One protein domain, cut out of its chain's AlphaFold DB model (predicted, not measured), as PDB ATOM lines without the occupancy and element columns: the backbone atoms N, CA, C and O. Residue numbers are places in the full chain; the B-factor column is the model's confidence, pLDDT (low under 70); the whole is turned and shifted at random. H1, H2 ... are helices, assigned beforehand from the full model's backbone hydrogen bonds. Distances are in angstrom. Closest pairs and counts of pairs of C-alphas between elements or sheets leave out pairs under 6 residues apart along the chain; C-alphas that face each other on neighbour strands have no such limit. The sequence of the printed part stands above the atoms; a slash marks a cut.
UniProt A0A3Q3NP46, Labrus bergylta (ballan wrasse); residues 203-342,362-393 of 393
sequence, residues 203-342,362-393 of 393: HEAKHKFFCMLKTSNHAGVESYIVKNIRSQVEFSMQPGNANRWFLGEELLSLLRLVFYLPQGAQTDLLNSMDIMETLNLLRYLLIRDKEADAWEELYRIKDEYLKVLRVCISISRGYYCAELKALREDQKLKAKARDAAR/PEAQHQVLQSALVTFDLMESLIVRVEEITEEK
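What this domain is: This is residues 203 to 342 and 362 to 393 of the 393 residues of a protein of Labrus bergylta (ballan wrasse) (UniProt A0A3Q3NP46). Long H5 and H6 pair aslant, with H1 to H4 bundled at one end. Residues 332 to 342 stick out. The printed 172 residues include six named helices: an all-helix, up-and-down bundle, loose, radius of gyration of the C-alphas 20.5 A, spanning 79 by 34 by 25 A.

How they stand to each other: H1, residues 203 to 213, forms a hairpin with H2, 219 to 236, and touches H3, 248 to 258. H4, 274 to 288, touches H2, closest at C-alphas 223 and 274, 4.0 A. H5, 296 to 342, with 306 to 327 alone touches H6, 362 to 391, opposite ways, closest at C-alphas 320 and 369, 6.2 A. O i to N i+4 pairs are within hydrogen-bond range, in H3 6 of 7.

Where its parts are: C-alpha 203 is at (194.660, 135.778, 22.405), C-alpha 391 at (218.758, 113.540, 17.546); H5 is 68.5 A long.

The domain as a whole: Residues 343 to 361 are cut out; C-alphas 342 and 362 are 21.3 A apart. Links H2-H3 and H3-H4 are long. In the model 11 printed residues have pLDDT under 70, among them residues 289 to 294.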
ATOM      1  N   HIS A 203     193.325 136.370  22.565       96.56
ATOM      2  CA  HIS A 203     194.660 135.778  22.405       96.56
ATOM      3  C   HIS A 203     195.807 136.710  22.842       96.56
ATOM      4  O   HIS A 203     196.770 136.235  23.445       96.56
ATOM      5  N   GLU A 204     195.698 138.021  22.592       96.69
ATOM      6  CA  GLU A 204     196.709 139.002  23.015       96.69
ATOM      7  C   GLU A 204     196.744 139.125  24.540       96.69
ATOM      8  O   GLU A 204     197.804 139.088  25.171       96.69
ATOM      9  N   ALA A 205     195.565 139.258  25.140       96.56
ATOM     10  CA  ALA A 205     195.382 139.378  26.568       96.56
ATOM     11  C   ALA A 205     195.890 138.124  27.280       96.56
ATOM     12  O   ALA A 205     196.625 138.255  28.258       96.56
ATOM     13  N   LYS A 206     195.588 136.917  26.775       97.06
ATOM     14  CA  LYS A 206     196.144 135.667  27.319       97.06
ATOM     15  C   LYS A 206     197.670 135.686  27.302       97.06
ATOM     16  O   LYS A 206     198.277 135.411  28.333       97.06
ATOM     17  N   HIS A 207     198.287 136.036  26.173       96.44
ATOM     18  CA  HIS A 207     199.747 136.079  26.046       96.44
ATOM     19  C   HIS A 207     200.385 137.027  27.066       96.44
ATOM     20  O   HIS A 207     201.187 136.588  27.896       96.44
ATOM     21  N   LYS A 208     199.952 138.295  27.111       94.69
ATOM     22  CA  LYS A 208     200.487 139.270  28.078       94.69
ATOM     23  C   LYS A 208     200.219 138.862  29.526       94.69
ATOM     24  O   LYS A 208     201.075 139.043  30.397       94.69
ATOM     25  N   PHE A 209     199.050 138.286  29.797       94.19
ATOM     26  CA  PHE A 209     198.698 137.792  31.123       94.19
ATOM     27  C   PHE A 209     199.593 136.621  31.557       94.19
ATOM     28  O   PHE A 209     200.038 136.582  32.707       94.19
ATOM     29  N   PHE A 210     199.924 135.706  30.645       95.12
ATOM     30  CA  PHE A 210     200.840 134.595  30.910       95.12
ATOM     31  C   PHE A 210     202.273 135.077  31.153       95.12
ATOM     32  O   PHE A 210     202.886 134.636  32.127       95.12
ATOM     33  N   CYS A 211     202.771 136.043  30.370       92.06
ATOM     34  CA  CYS A 211     204.063 136.701  30.617       92.06
ATOM     35  C   CYS A 211     204.142 137.272  32.042       92.06
ATOM     36  O   CYS A 211     205.103 137.043  32.779       92.06
ATOM     37  N   MET A 212     203.091 137.975  32.469       88.56
ATOM     38  CA  MET A 212     203.017 138.556  33.807       88.56
ATOM     39  C   MET A 212     202.983 137.495  34.918       88.56
ATOM     40  O   MET A 212     203.540 137.709  35.992       88.56
ATOM     41  N   LEU A 213     202.306 136.363  34.715       85.06
ATOM     42  CA  LEU A 213     202.194 135.340  35.756       85.06
ATOM     43  C   LEU A 213     203.396 134.398  35.829       85.06
ATOM     44  O   LEU A 213     203.676 133.898  36.920       85.06
ATOM     45  N   LYS A 214     204.160 134.225  34.741       84.19
ATOM     46  CA  LYS A 214     205.450 133.513  34.793       84.19
ATOM     47  C   LYS A 214     206.528 134.230  35.601       84.19
ATOM     48  O   LYS A 214     207.543 133.620  35.901       84.19
ATOM     49  N   THR A 215     206.293 135.479  35.993       78.81
ATOM     50  CA  THR A 215     207.177 136.263  36.870       78.81
ATOM     51  C   THR A 215     206.579 136.458  38.271       78.81
ATOM     52  O   THR A 215     206.951 137.373  39.005       78.81
ATOM     53  N   SER A 216     205.605 135.621  38.657       79.12
ATOM     54  CA  SER A 216     204.853 135.789  39.906       79.12
ATOM     55  C   SER A 216     205.505 135.163  41.146       79.12
ATOM     56  O   SER A 216     204.993 135.395  42.250       79.12
ATOM     57  N   ASN A 217     206.602 134.415  40.983       78.31
ATOM     58  CA  ASN A 217     207.350 133.692  42.018       78.31
ATOM     59  C   ASN A 217     206.474 132.729  42.831       78.31
ATOM     60  O   ASN A 217     206.603 132.621  44.051       78.31
ATOM     61  N   HIS A 218     205.528 132.065  42.169       82.50
ATOM     62  CA  HIS A 218     204.679 131.061  42.802       82.50
ATOM     63  C   HIS A 218     204.617 129.820  41.917       82.50
ATOM     64  O   HIS A 218     203.769 129.735  41.029       82.50
ATOM     65  N   ALA A 219     205.462 128.827  42.208       79.50
ATOM     66  CA  ALA A 219     205.676 127.643  41.367       79.50
ATOM     67  C   ALA A 219     204.380 126.937  40.926       79.50
ATOM     68  O   ALA A 219     204.238 126.559  39.768       79.50
ATOM     69  N   GLY A 220     203.381 126.824  41.813       82.06
ATOM     70  CA  GLY A 220     202.083 126.235  41.454       82.06
ATOM     71  C   GLY A 220     201.281 127.043  40.421       82.06
ATOM     72  O   GLY A 220     200.622 126.462  39.565       82.06
ATOM     73  N   VAL A 221     201.362 128.379  40.464       85.62
ATOM     74  CA  VAL A 221     200.718 129.256  39.472       85.62
ATOM     75  C   VAL A 221     201.503 129.200  38.172       85.62
ATOM     76  O   VAL A 221     200.912 129.054  37.113       85.62
ATOM     77  N   GLU A 222     202.829 129.258  38.246       88.19
ATOM     78  CA  GLU A 222     203.698 129.203  37.071       88.19
ATOM     79  C   GLU A 222     203.519 127.895  36.299       88.19
ATOM     80  O   GLU A 222     203.268 127.943  35.098       88.19
ATOM     81  N   SER A 223     203.509 126.748  36.987       88.62
ATOM     82  CA  SER A 223     203.199 125.435  36.405       88.62
ATOM     83  C   SER A 223     201.823 125.423  35.723       88.62
ATOM     84  O   SER A 223     201.683 125.004  34.573       88.62
ATOM     85  N   TYR A 224     200.802 125.981  36.382       90.31
ATOM     86  CA  TYR A 224     199.456 126.081  35.813       90.31
ATOM     87  C   TYR A 224     199.400 126.944  34.542       90.31
ATOM     88  O   TYR A 224     198.651 126.647  33.605       90.31
ATOM     89  N   ILE A 225     200.201 128.009  34.495       93.06
ATOM     90  CA  ILE A 225     200.329 128.869  33.320       93.06
ATOM     91  C   ILE A 225     201.071 128.150  32.197       93.06
ATOM     92  O   ILE A 225     200.585 128.188  31.074       93.06
ATOM     93  N   VAL A 226     202.155 127.419  32.472       94.19
ATOM     94  CA  VAL A 226     202.846 126.596  31.457       94.19
ATOM     95  C   VAL A 226     201.883 125.593  30.816       94.19
ATOM     96  O   VAL A 226     201.832 125.476  29.590       94.19
ATOM     97  N   LYS A 227     201.035 124.945  31.622       94.31
ATOM     98  CA  LYS A 227     199.986 124.056  31.111       94.31
ATOM     99  C   LYS A 227     199.000 124.783  30.188       94.31
ATOM    100  O   LYS A 227     198.628 124.254  29.146       94.31
ATOM    101  N   ASN A 228     198.588 126.002  30.539       95.75
ATOM    102  CA  ASN A 228     197.710 126.814  29.691       95.75
ATOM    103  C   ASN A 228     198.398 127.281  28.401       95.75
ATOM    104  O   ASN A 228     197.757 127.281  27.353       95.75
ATOM    105  N   ILE A 229     199.690 127.621  28.451       95.94
ATOM    106  CA  ILE A 229     200.494 127.943  27.264       95.94
ATOM    107  C   ILE A 229     200.479 126.756  26.305       95.94
ATOM    108  O   ILE A 229     200.153 126.929  25.134       95.94
ATOM    109  N   ARG A 230     200.736 125.540  26.805       95.06
ATOM    110  CA  ARG A 230     200.653 124.315  26.000       95.06
ATOM    111  C   ARG A 230     199.292 124.171  25.318       95.06
ATOM    112  O   ARG A 230     199.250 123.938  24.112       95.06
ATOM    113  N   SER A 231     198.200 124.337  26.066       95.69
ATOM    114  CA  SER A 231     196.840 124.251  25.519       95.69
ATOM    115  C   SER A 231     196.571 125.310  24.447       95.69
ATOM    116  O   SER A 231     195.942 125.005  23.439       95.69
ATOM    117  N   GLN A 232     197.049 126.546  24.632       95.38
ATOM    118  CA  GLN A 232     196.892 127.608  23.635       95.38
ATOM    119  C   GLN A 232     197.718 127.336  22.377       95.38
ATOM    120  O   GLN A 232     197.204 127.522  21.278       95.38
ATOM    121  N   VAL A 233     198.949 126.835  22.505       93.56
ATOM    122  CA  VAL A 233     199.751 126.410  21.347       93.56
ATOM    123  C   VAL A 233     199.050 125.277  20.598       93.56
ATOM    124  O   VAL A 233     198.909 125.338  19.380       93.56
ATOM    125  N   GLU A 234     198.554 124.262  21.311       93.00
ATOM    126  CA  GLU A 234     197.805 123.161  20.700       93.00
ATOM    127  C   GLU A 234     196.567 123.645  19.948       93.00
ATOM    128  O   GLU A 234     196.365 123.245  18.802       93.00
ATOM    129  N   PHE A 235     195.774 124.521  20.566       93.31
ATOM    130  CA  PHE A 235     194.602 125.123  19.939       93.31
ATOM    131  C   PHE A 235     194.980 125.916  18.682       93.31
ATOM    132  O   PHE A 235     194.363 125.736  17.638       93.31
ATOM    133  N   SER A 236     196.041 126.721  18.756       92.56
ATOM    134  CA  SER A 236     196.499 127.585  17.657       92.56
ATOM    135  C   SER A 236     197.044 126.804  16.463       92.56
ATOM    136  O   SER A 236     196.994 127.283  15.335       92.56
ATOM    137  N   MET A 237     197.554 125.594  16.693       89.69
ATOM    138  CA  MET A 237     198.015 124.692  15.634       89.69
ATOM    139  C   MET A 237     196.866 123.988  14.893       89.69
ATOM    140  O   MET A 237     197.109 123.342  13.874       89.69
ATOM    141  N   GLN A 238     195.626 124.054  15.391       91.00
ATOM    142  CA  GLN A 238     194.480 123.449  14.712       91.00
ATOM    143  C   GLN A 238     194.027 124.309  13.515       91.00
ATOM    144  O   GLN A 238     194.086 125.541  13.584       91.00
ATOM    145  N   PRO A 239     193.540 123.692  12.419       88.50
ATOM    146  CA  PRO A 239     193.066 124.431  11.249       88.50
ATOM    147  C   PRO A 239     191.988 125.457  11.618       88.50
ATOM    148  O   PRO A 239     191.000 125.115  12.263       88.50
ATOM    149  N   GLY A 240     192.169 126.709  11.191       88.94
ATOM    150  CA  GLY A 240     191.221 127.803  11.441       88.94
ATOM    151  C   GLY A 240     191.408 128.560  12.761       88.94
ATOM    152  O   GLY A 240     190.796 129.609  12.925       88.94
ATOM    153  N   ASN A 241     192.289 128.096  13.655       92.00
ATOM    154  CA  ASN A 241     192.527 128.702  14.976       92.00
ATOM    155  C   ASN A 241     193.889 129.412  15.095       92.00
ATOM    156  O   ASN A 241     194.276 129.866  16.177       92.00
ATOM    157  N   ALA A 242     194.635 129.489  13.990       90.25
ATOM    158  CA  ALA A 242     195.949 130.110  13.952       90.25
ATOM    159  C   ALA A 242     195.878 131.566  14.422       90.25
ATOM    160  O   ALA A 242     195.111 132.377  13.905       90.25
ATOM    161  N   ASN A 243     196.715 131.905  15.396       91.62
ATOM    162  CA  ASN A 243     196.872 133.266  15.876       91.62
ATOM    163  C   ASN A 243     198.352 133.555  16.117       91.62
ATOM    164  O   ASN A 243     199.125 132.679  16.502       91.62
ATOM    165  N   ARG A 244     198.736 134.814  15.902       93.06
ATOM    166  CA  ARG A 244     200.131 135.254  15.999       93.06
ATOM    167  C   ARG A 244     200.708 135.216  17.414       93.06
ATOM    168  O   ARG A 244     201.910 135.324  17.543       93.06
ATOM    169  N   TRP A 245     199.874 135.143  18.451       95.31
ATOM    170  CA  TRP A 245     200.306 135.285  19.846       95.31
ATOM    171  C   TRP A 245     200.839 133.980  20.432       95.31
ATOM    172  O   TRP A 245     201.676 133.997  21.325       95.31
ATOM    173  N   PHE A 246     200.380 132.842  19.914       94.00
ATOM    174  CA  PHE A 246     200.820 131.512  20.338       94.00
ATOM    175  C   PHE A 246     201.507 130.733  19.211       94.00
ATOM    176  O   PHE A 246     201.602 129.509  19.278       94.00
ATOM    177  N   LEU A 247     202.003 131.443  18.193       90.12
ATOM    178  CA  LEU A 247     202.810 130.937  17.081       90.12
ATOM    179  C   LEU A 247     203.927 131.951  16.758       90.12
ATOM    180  O   LEU A 247     203.802 133.128  17.087       90.12
ATOM    181  N   GLY A 248     205.001 131.514  16.096       88.44
ATOM    182  CA  GLY A 248     206.082 132.400  15.635       88.44
ATOM    183  C   GLY A 248     206.785 133.190  16.752       88.44
ATOM    184  O   GLY A 248     206.948 132.699  17.870       88.44
ATOM    185  N   GLU A 249     207.192 134.424  16.448       89.50
ATOM    186  CA  GLU A 249     208.005 135.283  17.328       89.50
ATOM    187  C   GLU A 249     207.366 135.582  18.694       89.50
ATOM    188  O   GLU A 249     208.055 135.585  19.716       89.50
ATOM    189  N   GLU A 250     206.048 135.792  18.755       91.88
ATOM    190  CA  GLU A 250     205.384 136.072  20.035       91.88
ATOM    191  C   GLU A 250     205.365 134.834  20.937       91.88
ATOM    192  O   GLU A 250     205.520 134.945  22.153       91.88
ATOM    193  N   LEU A 251     205.246 133.633  20.362       92.25
ATOM    194  CA  LEU A 251     205.424 132.414  21.143       92.25
ATOM    195  C   LEU A 251     206.858 132.327  21.672       92.25
ATOM    196  O   LEU A 251     207.044 132.057  22.856       92.25
ATOM    197  N   LEU A 252     207.863 132.590  20.835       91.56
ATOM    198  CA  LEU A 252     209.271 132.546  21.242       91.56
ATOM    199  C   LEU A 252     209.565 133.523  22.392       91.56
ATOM    200  O   LEU A 252     210.252 133.151  23.346       91.56
ATOM    201  N   SER A 253     208.993 134.731  22.363       92.56
ATOM    202  CA  SER A 253     209.144 135.714  23.447       92.56
ATOM    203  C   SER A 253     208.605 135.189  24.784       92.56
ATOM    204  O   SER A 253     209.261 135.326  25.820       92.56
ATOM    205  N   LEU A 254     207.463 134.496  24.759       93.69
ATOM    206  CA  LEU A 254     206.879 133.842  25.928       93.69
ATOM    207  C   LEU A 254     207.697 132.620  26.373       93.69
ATOM    208  O   LEU A 254     207.909 132.425  27.570       93.69
ATOM    209  N   LEU A 255     208.198 131.814  25.437       93.75
ATOM    210  CA  LEU A 255     209.006 130.630  25.739       93.75
ATOM    211  C   LEU A 255     210.340 130.988  26.401       93.75
ATOM    212  O   LEU A 255     210.767 130.259  27.291       93.75
ATOM    213  N   ARG A 256     210.947 132.137  26.081       93.00
ATOM    214  CA  ARG A 256     212.128 132.641  26.810       93.00
ATOM    215  C   ARG A 256     211.852 132.898  28.296       93.00
ATOM    216  O   ARG A 256     212.749 132.734  29.113       93.00
ATOM    217  N   LEU A 257     210.621 133.264  28.665       92.31
ATOM    218  CA  LEU A 257     210.205 133.409  30.071       92.31
ATOM    219  C   LEU A 257     209.869 132.064  30.732       92.31
ATOM    220  O   LEU A 257     209.884 131.938  31.960       92.31
ATOM    221  N   VAL A 258     209.498 131.065  29.931       92.81
ATOM    222  CA  VAL A 258     209.181 129.719  30.415       92.81
ATOM    223  C   VAL A 258     210.456 128.915  30.655       92.81
ATOM    224  O   VAL A 258     210.619 128.362  31.738       92.81
ATOM    225  N   PHE A 259     211.374 128.913  29.692       92.62
ATOM    226  CA  PHE A 259     212.647 128.193  29.720       92.62
ATOM    227  C   PHE A 259     213.757 129.022  30.371       92.62
ATOM    228  O   PHE A 259     214.828 129.233  29.808       92.62
ATOM    229  N   TYR A 260     213.491 129.494  31.584       88.06
ATOM    230  CA  TYR A 260     214.411 130.312  32.364       88.06
ATOM    231  C   TYR A 260     214.473 129.821  33.811       88.06
ATOM    232  O   TYR A 260     213.459 129.435  34.389       88.06
ATOM    233  N   LEU A 261     215.672 129.849  34.400       87.62
ATOM    234  CA  LEU A 261     215.912 129.501  35.802       87.62
ATOM    235  C   LEU A 261     216.344 130.764  36.573       87.62
ATOM    236  O   LEU A 261     217.431 131.281  36.299       87.62
ATOM    237  N   PRO A 262     215.547 131.266  37.539       80.19
ATOM    238  CA  PRO A 262     215.741 132.583  38.156       80.19
ATOM    239  C   PRO A 262     217.057 132.755  38.915       80.19
ATOM    240  O   PRO A 262     217.613 133.852  38.917       80.19
ATOM    241  N   GLN A 263     217.590 131.696  39.533       84.06
ATOM    242  CA  GLN A 263     218.921 131.715  40.157       84.06
ATOM    243  C   GLN A 263     219.941 130.866  39.381       84.06
ATOM    244  O   GLN A 263     220.973 130.459  39.923       84.06
ATOM    245  N   GLY A 264     219.656 130.563  38.110       86.19
ATOM    246  CA  GLY A 264     220.475 129.680  37.288       86.19
ATOM    247  C   GLY A 264     220.737 128.347  37.990       86.19
ATOM    248  O   GLY A 264     219.809 127.684  38.451       86.19
ATOM    249  N   ALA A 265     222.013 127.985  38.131       84.94
ATOM    250  CA  ALA A 265     222.444 126.743  38.769       84.94
ATOM    251  C   ALA A 265     222.115 126.638  40.275       84.94
ATOM    252  O   ALA A 265     222.179 125.541  40.824       84.94
ATOM    253  N   GLN A 266     221.772 127.745  40.941       83.50
ATOM    254  CA  GLN A 266     221.409 127.769  42.366       83.50
ATOM    255  C   GLN A 266     219.894 127.684  42.605       83.50
ATOM    256  O   GLN A 266     219.450 127.798  43.744       83.50
ATOM    257  N   THR A 267     219.099 127.521  41.545       85.69
ATOM    258  CA  THR A 267     217.638 127.448  41.652       85.69
ATOM    259  C   THR A 267     217.217 126.233  42.480       85.69
ATOM    260  O   THR A 267     217.730 125.131  42.290       85.69
ATOM    261  N   ASP A 268     216.266 126.410  43.397       85.81
ATOM    262  CA  ASP A 268     215.714 125.298  44.173       85.81
ATOM    263  C   ASP A 268     214.719 124.486  43.333       85.81
ATOM    264  O   ASP A 268     213.536 124.815  43.222       85.81
ATOM    265  N   LEU A 269     215.220 123.399  42.751       86.75
ATOM    266  CA  LEU A 269     214.469 122.526  41.852       86.75
ATOM    267  C   LEU A 269     213.261 121.844  42.512       86.75
ATOM    268  O   LEU A 269     212.286 121.551  41.825       86.75
ATOM    269  N   LEU A 270     213.295 121.569  43.821       83.44
ATOM    270  CA  LEU A 270     212.222 120.813  44.484       83.44
ATOM    271  C   LEU A 270     211.012 121.682  44.812       83.44
ATOM    272  O   LEU A 270     209.882 121.198  44.799       83.44
ATOM    273  N   ASN A 271     211.244 122.967  45.074       74.94
ATOM    274  CA  ASN A 271     210.169 123.938  45.243       74.94
ATOM    275  C   ASN A 271     209.571 124.393  43.896       74.94
ATOM    276  O   ASN A 271     208.474 124.951  43.866       74.94
ATOM    277  N   SER A 272     210.251 124.106  42.782       68.88
ATOM    278  CA  SER A 272     209.872 124.490  41.419       68.88
ATOM    279  C   SER A 272     209.074 123.372  40.719       68.88
ATOM    280  O   SER A 272     209.577 122.631  39.874       68.88
ATOM    281  N   MET A 273     207.789 123.219  41.067       64.38
ATOM    282  CA  MET A 273     206.882 122.246  40.416       64.38
ATOM    283  C   MET A 273     206.658 122.491  38.912       64.38
ATOM    284  O   MET A 273     206.139 121.638  38.192       64.38
ATOM    285  N   ASP A 274     207.007 123.672  38.427       78.81
ATOM    286  CA  ASP A 274     206.893 124.091  37.038       78.81
ATOM    287  C   ASP A 274     207.968 123.486  36.129       78.81
ATOM    288  O   ASP A 274     207.723 123.405  34.930       78.81
ATOM    289  N   ILE A 275     209.102 122.995  36.646       88.69
ATOM    290  CA  ILE A 275     210.185 122.424  35.816       88.69
ATOM    291  C   ILE A 275     209.704 121.199  35.039       88.69
ATOM    292  O   ILE A 275     209.945 121.077  33.840       88.69
ATOM    293  N   MET A 276     208.969 120.311  35.705       89.31
ATOM    294  CA  MET A 276     208.401 119.121  35.073       89.31
ATOM    295  C   MET A 276     207.411 119.487  33.963       89.31
ATOM    296  O   MET A 276     207.454 118.917  32.872       89.31
ATOM    297  N   GLU A 277     206.525 120.451  34.216       91.31
ATOM    298  CA  GLU A 277     205.567 120.927  33.211       91.31
ATOM    299  C   GLU A 277     206.286 121.654  32.061       91.31
ATOM    300  O   GLU A 277     205.939 121.479  30.896       91.31
ATOM    301  N   THR A 278     207.352 122.394  32.374       93.31
ATOM    302  CA  THR A 278     208.211 123.109  31.421       93.31
ATOM    303  C   THR A 278     208.926 122.141  30.481       93.31
ATOM    304  O   THR A 278     208.828 122.289  29.264       93.31
ATOM    305  N   LEU A 279     209.562 121.089  31.004       94.25
ATOM    306  CA  LEU A 279     210.178 120.039  30.187       94.25
ATOM    307  C   LEU A 279     209.147 119.309  29.317       94.25
ATOM    308  O   LEU A 279     209.422 118.994  28.160       94.25
ATOM    309  N   ASN A 280     207.936 119.077  29.832       93.56
ATOM    310  CA  ASN A 280     206.858 118.476  29.046       93.56
ATOM    311  C   ASN A 280     206.350 119.396  27.927       93.56
ATOM    312  O   ASN A 280     206.042 118.901  26.841       93.56
ATOM    313  N   LEU A 281     206.285 120.712  28.154       94.19
ATOM    314  CA  LEU A 281     205.999 121.684  27.099       94.19
ATOM    315  C   LEU A 281     207.098 121.662  26.030       94.19
ATOM    316  O   LEU A 281     206.778 121.553  24.851       94.19
ATOM    317  N   LEU A 282     208.371 121.703  26.430       94.06
ATOM    318  CA  LEU A 282     209.505 121.646  25.503       94.06
ATOM    319  C   LEU A 282     209.452 120.391  24.631       94.06
ATOM    320  O   LEU A 282     209.500 120.469  23.406       94.06
ATOM    321  N   ARG A 283     209.250 119.237  25.269       93.06
ATOM    322  CA  ARG A 283     209.059 117.955  24.593       93.06
ATOM    323  C   ARG A 283     207.897 118.004  23.599       93.06
ATOM    324  O   ARG A 283     208.033 117.530  22.477       93.06
ATOM    325  N   TYR A 284     206.752 118.551  24.007       92.12
ATOM    326  CA  TYR A 284     205.577 118.669  23.144       92.12
ATOM    327  C   TYR A 284     205.858 119.519  21.899       92.12
ATOM    328  O   TYR A 284     205.485 119.115  20.797       92.12
ATOM    329  N   LEU A 285     206.533 120.660  22.071       91.25
ATOM    330  CA  LEU A 285     206.905 121.552  20.975       91.25
ATOM    331  C   LEU A 285     207.830 120.836  19.982       91.25
ATOM    332  O   LEU A 285     207.516 120.779  18.798       91.25
ATOM    333  N   LEU A 286     208.899 120.199  20.466       89.44
ATOM    334  CA  LEU A 286     209.886 119.523  19.615       89.44
ATOM    335  C   LEU A 286     209.302 118.339  18.829       89.44
ATOM    336  O   LEU A 286     209.670 118.127  17.677       89.44
ATOM    337  N   ILE A 287     208.345 117.594  19.395       88.44
ATOM    338  CA  ILE A 287     207.654 116.510  18.667       88.44
ATOM    339  C   ILE A 287     206.830 117.060  17.492       88.44
ATOM    340  O   ILE A 287     206.684 116.389  16.471       88.44
ATOM    341  N   ARG A 288     206.246 118.253  17.644       81.12
ATOM    342  CA  ARG A 288     205.329 118.846  16.659       81.12
ATOM    343  C   ARG A 288     205.992 119.770  15.646       81.12
ATOM    344  O   ARG A 288     205.299 120.253  14.754       81.12
ATOM    345  N   ASP A 289     207.290 119.992  15.767       68.62
ATOM    346  CA  ASP A 289     208.066 120.753  14.801       68.62
ATOM    347  C   ASP A 289     207.999 120.102  13.403       68.62
ATOM    348  O   ASP A 289     208.398 118.945  13.215       68.62
ATOM    349  N   LYS A 290     207.400 120.854  12.467       62.12
ATOM    350  CA  LYS A 290     207.138 120.491  11.066       62.12
ATOM    351  C   LYS A 290     207.670 121.524  10.059       62.12
ATOM    352  O   LYS A 290     207.618 121.241   8.868       62.12
ATOM    353  N   GLU A 291     208.141 122.698  10.489       54.22
ATOM    354  CA  GLU A 291     208.536 123.803   9.592       54.22
ATOM    355  C   GLU A 291     209.815 124.470  10.105       54.22
ATOM    356  O   GLU A 291     209.787 125.049  11.173       54.22
ATOM    357  N   ALA A 292     210.918 124.411   9.357       51.94
ATOM    358  CA  ALA A 292     212.278 124.614   9.872       51.94
ATOM    359  C   ALA A 292     212.635 126.029  10.393       51.94
ATOM    360  O   ALA A 292     213.463 126.151  11.296       51.94
ATOM    361  N   ASP A 293     212.027 127.103   9.878       53.47
ATOM    362  CA  ASP A 293     212.607 128.452  10.038       53.47
ATOM    363  C   ASP A 293     212.304 129.130  11.390       53.47
ATOM    364  O   ASP A 293     213.086 129.949  11.863       53.47
ATOM    365  N   ALA A 294     211.203 128.777  12.063       60.59
ATOM    366  CA  ALA A 294     210.848 129.347  13.374       60.59
ATOM    367  C   ALA A 294     211.485 128.603  14.567       60.59
ATOM    368  O   ALA A 294     211.288 128.988  15.723       60.59
ATOM    369  N   TRP A 295     212.215 127.514  14.307       75.44
ATOM    370  CA  TRP A 295     212.632 126.562  15.340       75.44
ATOM    371  C   TRP A 295     214.109 126.644  15.697       75.44
ATOM    372  O   TRP A 295     214.464 126.201  16.787       75.44
ATOM    373  N   GLU A 296     214.953 127.278  14.877       83.38
ATOM    374  CA  GLU A 296     216.366 127.519  15.217       83.38
ATOM    375  C   GLU A 296     216.497 128.255  16.562       83.38
ATOM    376  O   GLU A 296     217.252 127.850  17.449       83.38
ATOM    377  N   GLU A 297     215.672 129.283  16.766       87.12
ATOM    378  CA  GLU A 297     215.624 130.014  18.030       87.12
ATOM    379  C   GLU A 297     215.144 129.133  19.193       87.12
ATOM    380  O   GLU A 297     215.681 129.229  20.299       87.12
ATOM    381  N   LEU A 298     214.170 128.242  18.964       89.25
ATOM    382  CA  LEU A 298     213.740 127.304  20.001       89.25
ATOM    383  C   LEU A 298     214.869 126.342  20.377       89.25
ATOM    384  O   LEU A 298     215.054 126.080  21.564       89.25
ATOM    385  N   TYR A 299     215.630 125.838  19.402       90.31
ATOM    386  CA  TYR A 299     216.787 124.983  19.661       90.31
ATOM    387  C   TYR A 299     217.845 125.706  20.497       90.31
ATOM    388  O   TYR A 299     218.333 125.127  21.470       90.31
ATOM    389  N   ARG A 300     218.112 126.991  20.219       92.12
ATOM    390  CA  ARG A 300     219.005 127.809  21.053       92.12
ATOM    391  C   ARG A 300     218.494 127.938  22.490       92.12
ATOM    392  O   ARG A 300     219.242 127.673  23.429       92.12
ATOM    393  N   ILE A 301     217.217 128.293  22.667       92.44
ATOM    394  CA  ILE A 301     216.591 128.413  23.996       92.44
ATOM    395  C   ILE A 301     216.648 127.071  24.746       92.44
ATOM    396  O   ILE A 301     216.985 127.030  25.930       92.44
ATOM    397  N   LYS A 302     216.346 125.966  24.053       93.00
ATOM    398  CA  LYS A 302     216.416 124.593  24.567       93.00
ATOM    399  C   LYS A 302     217.826 124.280  25.077       93.00
ATOM    400  O   LYS A 302     217.966 123.869  26.227       93.00
ATOM    401  N   ASP A 303     218.857 124.481  24.260       93.88
ATOM    402  CA  ASP A 303     220.241 124.151  24.622       93.88
ATOM    403  C   ASP A 303     220.739 124.970  25.820       93.88
ATOM    404  O   ASP A 303     221.330 124.416  26.751       93.88
ATOM    405  N   GLU A 304     220.455 126.275  25.845       94.06
ATOM    406  CA  GLU A 304     220.800 127.147  26.972       94.06
ATOM    407  C   GLU A 304     220.112 126.696  28.267       94.06
ATOM    408  O   GLU A 304     220.772 126.523  29.299       94.06
ATOM    409  N   TYR A 305     218.803 126.440  28.211       95.12
ATOM    410  CA  TYR A 305     218.020 126.001  29.361       95.12
ATOM    411  C   TYR A 305     218.489 124.644  29.901       95.12
ATOM    412  O   TYR A 305     218.779 124.518  31.095       95.12
ATOM    413  N   LEU A 306     218.618 123.631  29.034       95.62
ATOM    414  CA  LEU A 306     219.015 122.278  29.435       95.62
ATOM    415  C   LEU A 306     220.436 122.242  30.003       95.62
ATOM    416  O   LEU A 306     220.695 121.527  30.975       95.62
ATOM    417  N   LYS A 307     221.355 123.045  29.452       94.94
ATOM    418  CA  LYS A 307     222.718 123.175  29.978       94.94
ATOM    419  C   LYS A 307     222.718 123.677  31.420       94.94
ATOM    420  O   LYS A 307     223.392 123.088  32.266       94.94
ATOM    421  N   VAL A 308     221.964 124.735  31.723       94.69
ATOM    422  CA  VAL A 308     221.883 125.280  33.090       94.69
ATOM    423  C   VAL A 308     221.162 124.306  34.024       94.69
ATOM    424  O   VAL A 308     221.636 124.065  35.137       94.69
ATOM    425  N   LEU A 309     220.065 123.697  33.566       95.12
ATOM    426  CA  LEU A 309     219.284 122.748  34.357       95.12
ATOM    427  C   LEU A 309     220.115 121.531  34.785       95.12
ATOM    428  O   LEU A 309     220.054 121.129  35.943       95.12
ATOM    429  N   ARG A 310     220.961 120.990  33.903       95.38
ATOM    430  CA  ARG A 310     221.880 119.888  34.238       95.38
ATOM    431  C   ARG A 310     222.877 120.235  35.326       95.38
ATOM    432  O   ARG A 310     223.116 119.425  36.222       95.38
ATOM    433  N   VAL A 311     223.480 121.421  35.243       94.94
ATOM    434  CA  VAL A 311     224.411 121.891  36.275       94.94
ATOM    435  C   VAL A 311     223.672 122.011  37.604       94.94
ATOM    436  O   VAL A 311     224.170 121.536  38.622       94.94
ATOM    437  N   CYS A 312     222.456 122.564  37.580       93.88
ATOM    438  CA  CYS A 312     221.601 122.676  38.754       93.88
ATOM    439  C   CYS A 312     221.292 121.300  39.368       93.88
ATOM    440  O   CYS A 312     221.594 121.072  40.537       93.88
ATOM    441  N   ILE A 313     220.817 120.342  38.561       94.06
ATOM    442  CA  ILE A 313     220.542 118.963  38.994       94.06
ATOM    443  C   ILE A 313     221.797 118.307  39.576       94.06
ATOM    444  O   ILE A 313     221.727 117.672  40.627       94.06
ATOM    445  N   SER A 314     222.954 118.478  38.938       94.94
ATOM    446  CA  SER A 314     224.219 117.894  39.400       94.94
ATOM    447  C   SER A 314     224.618 118.421  40.783       94.94
ATOM    448  O   SER A 314     224.988 117.637  41.661       94.94
ATOM    449  N   ILE A 315     224.499 119.736  41.001       92.81
ATOM    450  CA  ILE A 315     224.779 120.378  42.293       92.81
ATOM    451  C   ILE A 315     223.778 119.899  43.350       92.81
ATOM    452  O   ILE A 315     224.188 119.429  44.414       92.81
ATOM    453  N   SER A 316     222.475 119.963  43.053       92.75
ATOM    454  CA  SER A 316     221.419 119.537  43.976       92.75
ATOM    455  C   SER A 316     221.568 118.062  44.343       92.75
ATOM    456  O   SER A 316     221.592 117.719  45.524       92.75
ATOM    457  N   ARG A 317     221.770 117.173  43.368       94.75
ATOM    458  CA  ARG A 317     221.992 115.745  43.623       94.75
ATOM    459  C   ARG A 317     223.218 115.512  44.499       94.75
ATOM    460  O   ARG A 317     223.144 114.695  45.416       94.75
ATOM    461  N   GLY A 318     224.320 116.224  44.252       93.81
ATOM    462  CA  GLY A 318     225.527 116.155  45.080       93.81
ATOM    463  C   GLY A 318     225.243 116.483  46.547       93.81
ATOM    464  O   GLY A 318     225.617 115.710  47.432       93.81
ATOM    465  N   TYR A 319     224.510 117.574  46.793       93.06
ATOM    466  CA  TYR A 319     224.085 117.994  48.130       93.06
ATOM    467  C   TYR A 319     223.200 116.943  48.819       93.06
ATOM    468  O   TYR A 319     223.556 116.436  49.883       93.06
ATOM    469  N   TYR A 320     222.092 116.539  48.188       93.56
ATOM    470  CA  TYR A 320     221.155 115.574  48.776       93.56
ATOM    471  C   TYR A 320     221.800 114.194  48.997       93.56
ATOM    472  O   TYR A 320     221.522 113.532  49.998       93.56
ATOM    473  N   CYS A 321     222.714 113.761  48.118       93.88
ATOM    474  CA  CYS A 321     223.492 112.535  48.320       93.88
ATOM    475  C   CYS A 321     224.424 112.618  49.537       93.88
ATOM    476  O   CYS A 321     224.581 111.621  50.247       93.88
ATOM    477  N   ALA A 322     225.074 113.764  49.761       94.38
ATOM    478  CA  ALA A 322     225.958 113.969  50.905       94.38
ATOM    479  C   ALA A 322     225.169 113.957  52.224       94.38
ATOM    480  O   ALA A 322     225.533 113.214  53.137       94.38
ATOM    481  N   GLU A 323     224.040 114.668  52.280       92.69
ATOM    482  CA  GLU A 323     223.126 114.668  53.432       92.69
ATOM    483  C   GLU A 323     222.597 113.260  53.746       92.69
ATOM    484  O   GLU A 323     222.611 112.811  54.893       92.69
ATOM    485  N   LEU A 324     222.212 112.493  52.718       91.81
ATOM    486  CA  LEU A 324     221.741 111.116  52.896       91.81
ATOM    487  C   LEU A 324     222.830 110.196  53.473       91.81
ATOM    488  O   LEU A 324     222.534 109.306  54.278       91.81
ATOM    489  N   LYS A 325     224.089 110.379  53.053       92.19
ATOM    490  CA  LYS A 325     225.238 109.624  53.580       92.19
ATOM    491  C   LYS A 325     225.520 109.998  55.034       92.19
ATOM    492  O   LYS A 325     225.613 109.090  55.858       92.19
ATOM    493  N   ALA A 326     225.558 111.291  55.353       91.75
ATOM    494  CA  ALA A 326     225.766 111.783  56.713       91.75
ATOM    495  C   ALA A 326     224.692 111.257  57.681       91.75
ATOM    496  O   ALA A 326     225.015 110.743  58.753       91.75
ATOM    497  N   LEU A 327     223.417 111.269  57.267       90.69
ATOM    498  CA  LEU A 327     222.310 110.725  58.057       90.69
ATOM    499  C   LEU A 327     222.478 109.220  58.333       90.69
ATOM    500  O   LEU A 327     222.263 108.756  59.454       90.69
ATOM    501  N   ARG A 328     222.892 108.441  57.325       88.62
ATOM    502  CA  ARG A 328     223.161 107.000  57.485       88.62
ATOM    503  C   ARG A 328     224.344 106.735  58.417       88.62
ATOM    504  O   ARG A 328     224.331 105.743  59.147       88.62
ATOM    505  N   GLU A 329     225.377 107.568  58.382       90.06
ATOM    506  CA  GLU A 329     226.548 107.446  59.256       90.06
ATOM    507  C   GLU A 329     226.210 107.773  60.715       90.06
ATOM    508  O   GLU A 329     226.552 106.988  61.602       90.06
ATOM    509  N   ASP A 330     225.455 108.843  60.967       86.75
ATOM    510  CA  ASP A 330     224.969 109.199  62.305       86.75
ATOM    511  C   ASP A 330     224.082 108.093  62.907       86.75
ATOM    512  O   ASP A 330     224.268 107.682  64.056       86.75
ATOM    513  N   GLN A 331     223.179 107.512  62.108       84.88
ATOM    514  CA  GLN A 331     222.372 106.362  62.530       84.88
ATOM    515  C   GLN A 331     223.238 105.152  62.909       84.88
ATOM    516  O   GLN A 331     222.995 104.515  63.939       84.88
ATOM    517  N   LYS A 332     224.280 104.845  62.121       86.56
ATOM    518  CA  LYS A 332     225.225 103.758  62.428       86.56
ATOM    519  C   LYS A 332     225.993 104.020  63.724       86.56
ATOM    520  O   LYS A 332     226.174 103.091  64.513       86.56
ATOM    521  N   LEU A 333     226.437 105.254  63.963       85.94
ATOM    522  CA  LEU A 333     227.136 105.640  65.193       85.94
ATOM    523  C   LEU A 333     226.218 105.528  66.417       85.94
ATOM    524  O   LEU A 333     226.611 104.948  67.431       85.94
ATOM    525  N   LYS A 334     224.967 105.989  66.307       83.06
ATOM    526  CA  LYS A 334     223.952 105.870  67.366       83.06
ATOM    527  C   LYS A 334     223.583 104.418  67.674       83.06
ATOM    528  O   LYS A 334     223.411 104.078  68.845       83.06
ATOM    529  N   ALA A 335     223.490 103.556  66.661       81.94
ATOM    530  CA  ALA A 335     223.259 102.123  66.852       81.94
ATOM    531  C   ALA A 335     224.418 101.470  67.624       81.94
ATOM    532  O   ALA A 335     224.192 100.873  68.675       81.94
ATOM    533  N   LYS A 336     225.665 101.707  67.192       83.19
ATOM    534  CA  LYS A 336     226.868 101.211  67.882       83.19
ATOM    535  C   LYS A 336     226.959 101.697  69.333       83.19
ATOM    536  O   LYS A 336     227.317 100.920  70.213       83.19
ATOM    537  N   ALA A 337     226.601 102.954  69.606       77.94
ATOM    538  CA  ALA A 337     226.579 103.502  70.963       77.94
ATOM    539  C   ALA A 337     225.501 102.851  71.853       77.94
ATOM    540  O   ALA A 337     225.749 102.590  73.030       77.94
ATOM    541  N   ARG A 338     224.315 102.549  71.301       76.69
ATOM    542  CA  ARG A 338     223.254 101.820  72.019       76.69
ATOM    543  C   ARG A 338     223.654 100.383  72.329       76.69
ATOM    544  O   ARG A 338     223.384  99.914  73.434       76.69
ATOM    545  N   ASP A 339     224.304  99.705  71.393       76.06
ATOM    546  CA  ASP A 339     224.768  98.331  71.592       76.06
ATOM    547  C   ASP A 339     225.902  98.275  72.625       76.06
ATOM    548  O   ASP A 339     225.866  97.447  73.537       76.06
ATOM    549  N   ALA A 340     226.829  99.241  72.587       75.44
ATOM    550  CA  ALA A 340     227.858  99.403  73.612       75.44
ATOM    551  C   ALA A 340     227.254  99.671  75.008       75.44
ATOM    552  O   ALA A 340     227.646  99.031  75.984       75.44
ATOM    553  N   ALA A 341     226.242 100.541  75.113       69.06
ATOM    554  CA  ALA A 341     225.554 100.832  76.376       69.06
ATOM    555  C   ALA A 341     224.735  99.645  76.921       69.06
ATOM    556  O   ALA A 341     224.604  99.486  78.134       69.06
ATOM    557  N   ARG A 342     224.200  98.786  76.044       64.56
ATOM    558  CA  ARG A 342     223.533  97.532  76.438       64.56
ATOM    559  C   ARG A 342     224.530  96.484  76.927       64.56
ATOM    560  O   ARG A 342     224.226  95.769  77.876       64.56
ATOM    561  N   PRO A 362     214.151 110.210  62.084       80.06
ATOM    562  CA  PRO A 362     215.245 109.919  61.154       80.06
ATOM    563  C   PRO A 362     214.801 109.133  59.910       80.06
ATOM    564  O   PRO A 362     215.357 109.315  58.830       80.06
ATOM    565  N   GLU A 363     213.786 108.280  60.040       82.81
ATOM    566  CA  GLU A 363     213.187 107.541  58.926       82.81
ATOM    567  C   GLU A 363     212.433 108.479  57.977       82.81
ATOM    568  O   GLU A 363     212.585 108.372  56.761       82.81
ATOM    569  N   ALA A 364     211.677 109.441  58.521       86.12
ATOM    570  CA  ALA A 364     210.991 110.453  57.723       86.12
ATOM    571  C   ALA A 364     211.994 111.358  56.987       86.12
ATOM    572  O   ALA A 364     211.826 111.630  55.802       86.12
ATOM    573  N   GLN A 365     213.087 111.757  57.649       86.25
ATOM    574  CA  GLN A 365     214.174 112.510  57.009       86.25
ATOM    575  C   GLN A 365     214.818 111.716  55.864       86.25
ATOM    576  O   GLN A 365     215.054 112.263  54.788       86.25
ATOM    577  N   HIS A 366     215.050 110.414  56.064       88.56
ATOM    578  CA  HIS A 366     215.576 109.540  55.016       88.56
ATOM    579  C   HIS A 366     214.659 109.503  53.789       88.56
ATOM    580  O   HIS A 366     215.131 109.662  52.665       88.56
ATOM    581  N   GLN A 367     213.353 109.332  54.008       90.12
ATOM    582  CA  GLN A 367     212.357 109.290  52.937       90.12
ATOM    583  C   GLN A 367     212.278 110.608  52.163       90.12
ATOM    584  O   GLN A 367     212.225 110.577  50.938       90.12
ATOM    585  N   VAL A 368     212.319 111.758  52.844       89.81
ATOM    586  CA  VAL A 368     212.301 113.076  52.184       89.81
ATOM    587  C   VAL A 368     213.520 113.252  51.276       89.81
ATOM    588  O   VAL A 368     213.371 113.612  50.110       89.81
ATOM    589  N   LEU A 369     214.721 112.938  51.774       91.00
ATOM    590  CA  LEU A 369     215.951 113.034  50.984       91.00
ATOM    591  C   LEU A 369     215.954 112.051  49.802       91.00
ATOM    592  O   LEU A 369     216.392 112.404  48.710       91.00
ATOM    593  N   GLN A 370     215.440 110.830  49.983       91.88
ATOM    594  CA  GLN A 370     215.280 109.882  48.876       91.88
ATOM    595  C   GLN A 370     214.266 110.371  47.840       91.88
ATOM    596  O   GLN A 370     214.531 110.277  46.645       91.88
ATOM    597  N   SER A 371     213.135 110.923  48.282       91.56
ATOM    598  CA  SER A 371     212.118 111.479  47.389       91.56
ATOM    599  C   SER A 371     212.682 112.611  46.534       91.56
ATOM    600  O   SER A 371     212.364 112.685  45.352       91.56
ATOM    601  N   ALA A 372     213.538 113.466  47.101       91.75
ATOM    602  CA  ALA A 372     214.230 114.511  46.354       91.75
ATOM    603  C   ALA A 372     215.099 113.942  45.218       91.75
ATOM    604  O   ALA A 372     215.020 114.411  44.086       91.75
ATOM    605  N   LEU A 373     215.889 112.902  45.507       93.69
ATOM    606  CA  LEU A 373     216.752 112.257  44.511       93.69
ATOM    607  C   LEU A 373     215.941 111.632  43.368       93.69
ATOM    608  O   LEU A 373     216.279 111.840  42.208       93.69
ATOM    609  N   VAL A 374     214.835 110.950  43.686       93.25
ATOM    610  CA  VAL A 374     213.924 110.385  42.673       93.25
ATOM    611  C   VAL A 374     213.343 111.480  41.775       93.25
ATOM    612  O   VAL A 374     213.236 111.290  40.565       93.25
ATOM    613  N   THR A 375     212.999 112.642  42.337       92.38
ATOM    614  CA  THR A 375     212.533 113.791  41.549       92.38
ATOM    615  C   THR A 375     213.604 114.277  40.567       92.38
ATOM    616  O   THR A 375     213.279 114.575  39.420       92.38
ATOM    617  N   PHE A 376     214.878 114.317  40.967       94.00
ATOM    618  CA  PHE A 376     215.975 114.679  40.060       94.00
ATOM    619  C   PHE A 376     216.180 113.647  38.950       94.00
ATOM    620  O   PHE A 376     216.374 114.029  37.799       94.00
ATOM    621  N   ASP A 377     216.079 112.356  39.264       93.94
ATOM    622  CA  ASP A 377     216.182 111.291  38.262       93.94
ATOM    623  C   ASP A 377     215.034 111.371  37.244       93.94
ATOM    624  O   ASP A 377     215.238 111.199  36.041       93.94
ATOM    625  N   LEU A 378     213.828 111.720  37.703       92.94
ATOM    626  CA  LEU A 378     212.690 111.975  36.827       92.94
ATOM    627  C   LEU A 378     212.943 113.183  35.907       92.94
ATOM    628  O   LEU A 378     212.685 113.089  34.706       92.94
ATOM    629  N   MET A 379     213.478 114.288  36.436       94.25
ATOM    630  CA  MET A 379     213.855 115.453  35.625       94.25
ATOM    631  C   MET A 379     214.901 115.082  34.568       94.25
ATOM    632  O   MET A 379     214.729 115.425  33.401       94.25
ATOM    633  N   GLU A 380     215.944 114.330  34.931       94.06
ATOM    634  CA  GLU A 380     216.952 113.870  33.967       94.06
ATOM    635  C   GLU A 380     216.377 112.954  32.896       94.06
ATOM    636  O   GLU A 380     216.719 113.116  31.727       94.06
ATOM    637  N   SER A 381     215.463 112.049  33.256       94.56
ATOM    638  CA  SER A 381     214.801 111.190  32.270       94.56
ATOM    639  C   SER A 381     214.054 112.003  31.205       94.56
ATOM    640  O   SER A 381     214.067 111.650  30.026       94.56
ATOM    641  N   LEU A 382     213.450 113.133  31.594       93.81
ATOM    642  CA  LEU A 382     212.799 114.045  30.656       93.81
ATOM    643  C   LEU A 382     213.804 114.820  29.803       93.81
ATOM    644  O   LEU A 382     213.539 115.012  28.620       93.81
ATOM    645  N   ILE A 383     214.937 115.244  30.374       95.19
ATOM    646  CA  ILE A 383     216.017 115.907  29.624       95.19
ATOM    647  C   ILE A 383     216.540 114.975  28.531       95.19
ATOM    648  O   ILE A 383     216.565 115.370  27.370       95.19
ATOM    649  N   VAL A 384     216.882 113.732  28.885       94.62
ATOM    650  CA  VAL A 384     217.352 112.725  27.923       94.62
ATOM    651  C   VAL A 384     216.308 112.516  26.831       94.62
ATOM    652  O   VAL A 384     216.631 112.576  25.650       94.62
ATOM    653  N   ARG A 385     215.026 112.380  27.199       93.25
ATOM    654  CA  ARG A 385     213.971 112.193  26.197       93.25
ATOM    655  C   ARG A 385     213.820 113.385  25.247       93.25
ATOM    656  O   ARG A 385     213.479 113.195  24.083       93.25
ATOM    657  N   VAL A 386     214.010 114.610  25.735       92.75
ATOM    658  CA  VAL A 386     213.985 115.829  24.911       92.75
ATOM    659  C   VAL A 386     215.125 115.833  23.889       92.75
ATOM    660  O   VAL A 386     214.932 116.274  22.755       92.75
ATOM    661  N   GLU A 387     216.294 115.328  24.267       90.94
ATOM    662  CA  GLU A 387     217.453 115.245  23.377       90.94
ATOM    663  C   GLU A 387     217.320 114.143  22.341       90.94
ATOM    664  O   GLU A 387     217.551 114.418  21.171       90.94
ATOM    665  N   GLU A 388     216.836 112.960  22.728       91.44
ATOM    666  CA  GLU A 388     216.532 111.874  21.785       91.44
ATOM    667  C   GLU A 388     215.607 112.357  20.657       91.44
ATOM    668  O   GLU A 388     215.858 112.093  19.489       91.44
ATOM    669  N   ILE A 389     214.572 113.143  20.985       88.12
ATOM    670  CA  ILE A 389     213.654 113.722  19.984       88.12
ATOM    671  C   ILE A 389     214.376 114.682  19.029       88.12
ATOM    672  O   ILE A 389     213.940 114.858  17.895       88.12
ATOM    673  N   THR A 390     215.438 115.338  19.495       82.44
ATOM    674  CA  THR A 390     216.238 116.247  18.670       82.44
ATOM    675  C   THR A 390     217.230 115.485  17.793       82.44
ATOM    676  O   THR A 390     217.461 115.910  16.673       82.44
ATOM    677  N   GLU A 391     217.804 114.384  18.285       81.44
ATOM    678  CA  GLU A 391     218.758 113.540  17.546       81.44
ATOM    679  C   GLU A 391     218.084 112.619  16.514       81.44
ATOM    680  O   GLU A 391     218.701 112.253  15.518       81.44
ATOM    681  N   GLU A 392     216.826 112.228  16.743       73.19
ATOM    682  CA  GLU A 392     216.014 111.439  15.802       73.19
ATOM    683  C   GLU A 392     215.577 112.238  14.553       73.19
ATOM    684  O   GLU A 392     215.021 111.649  13.619       73.19
ATOM    685  N   LYS A 393     215.796 113.558  14.533       64.75
ATOM    686  CA  LYS A 393     215.485 114.463  13.418       64.75
ATOM    687  C   LYS A 393     216.742 114.842  12.653       64.75
ATOM    688  O   LYS A 393     216.634 114.922  11.408       64.75
TER     689      LYS A 393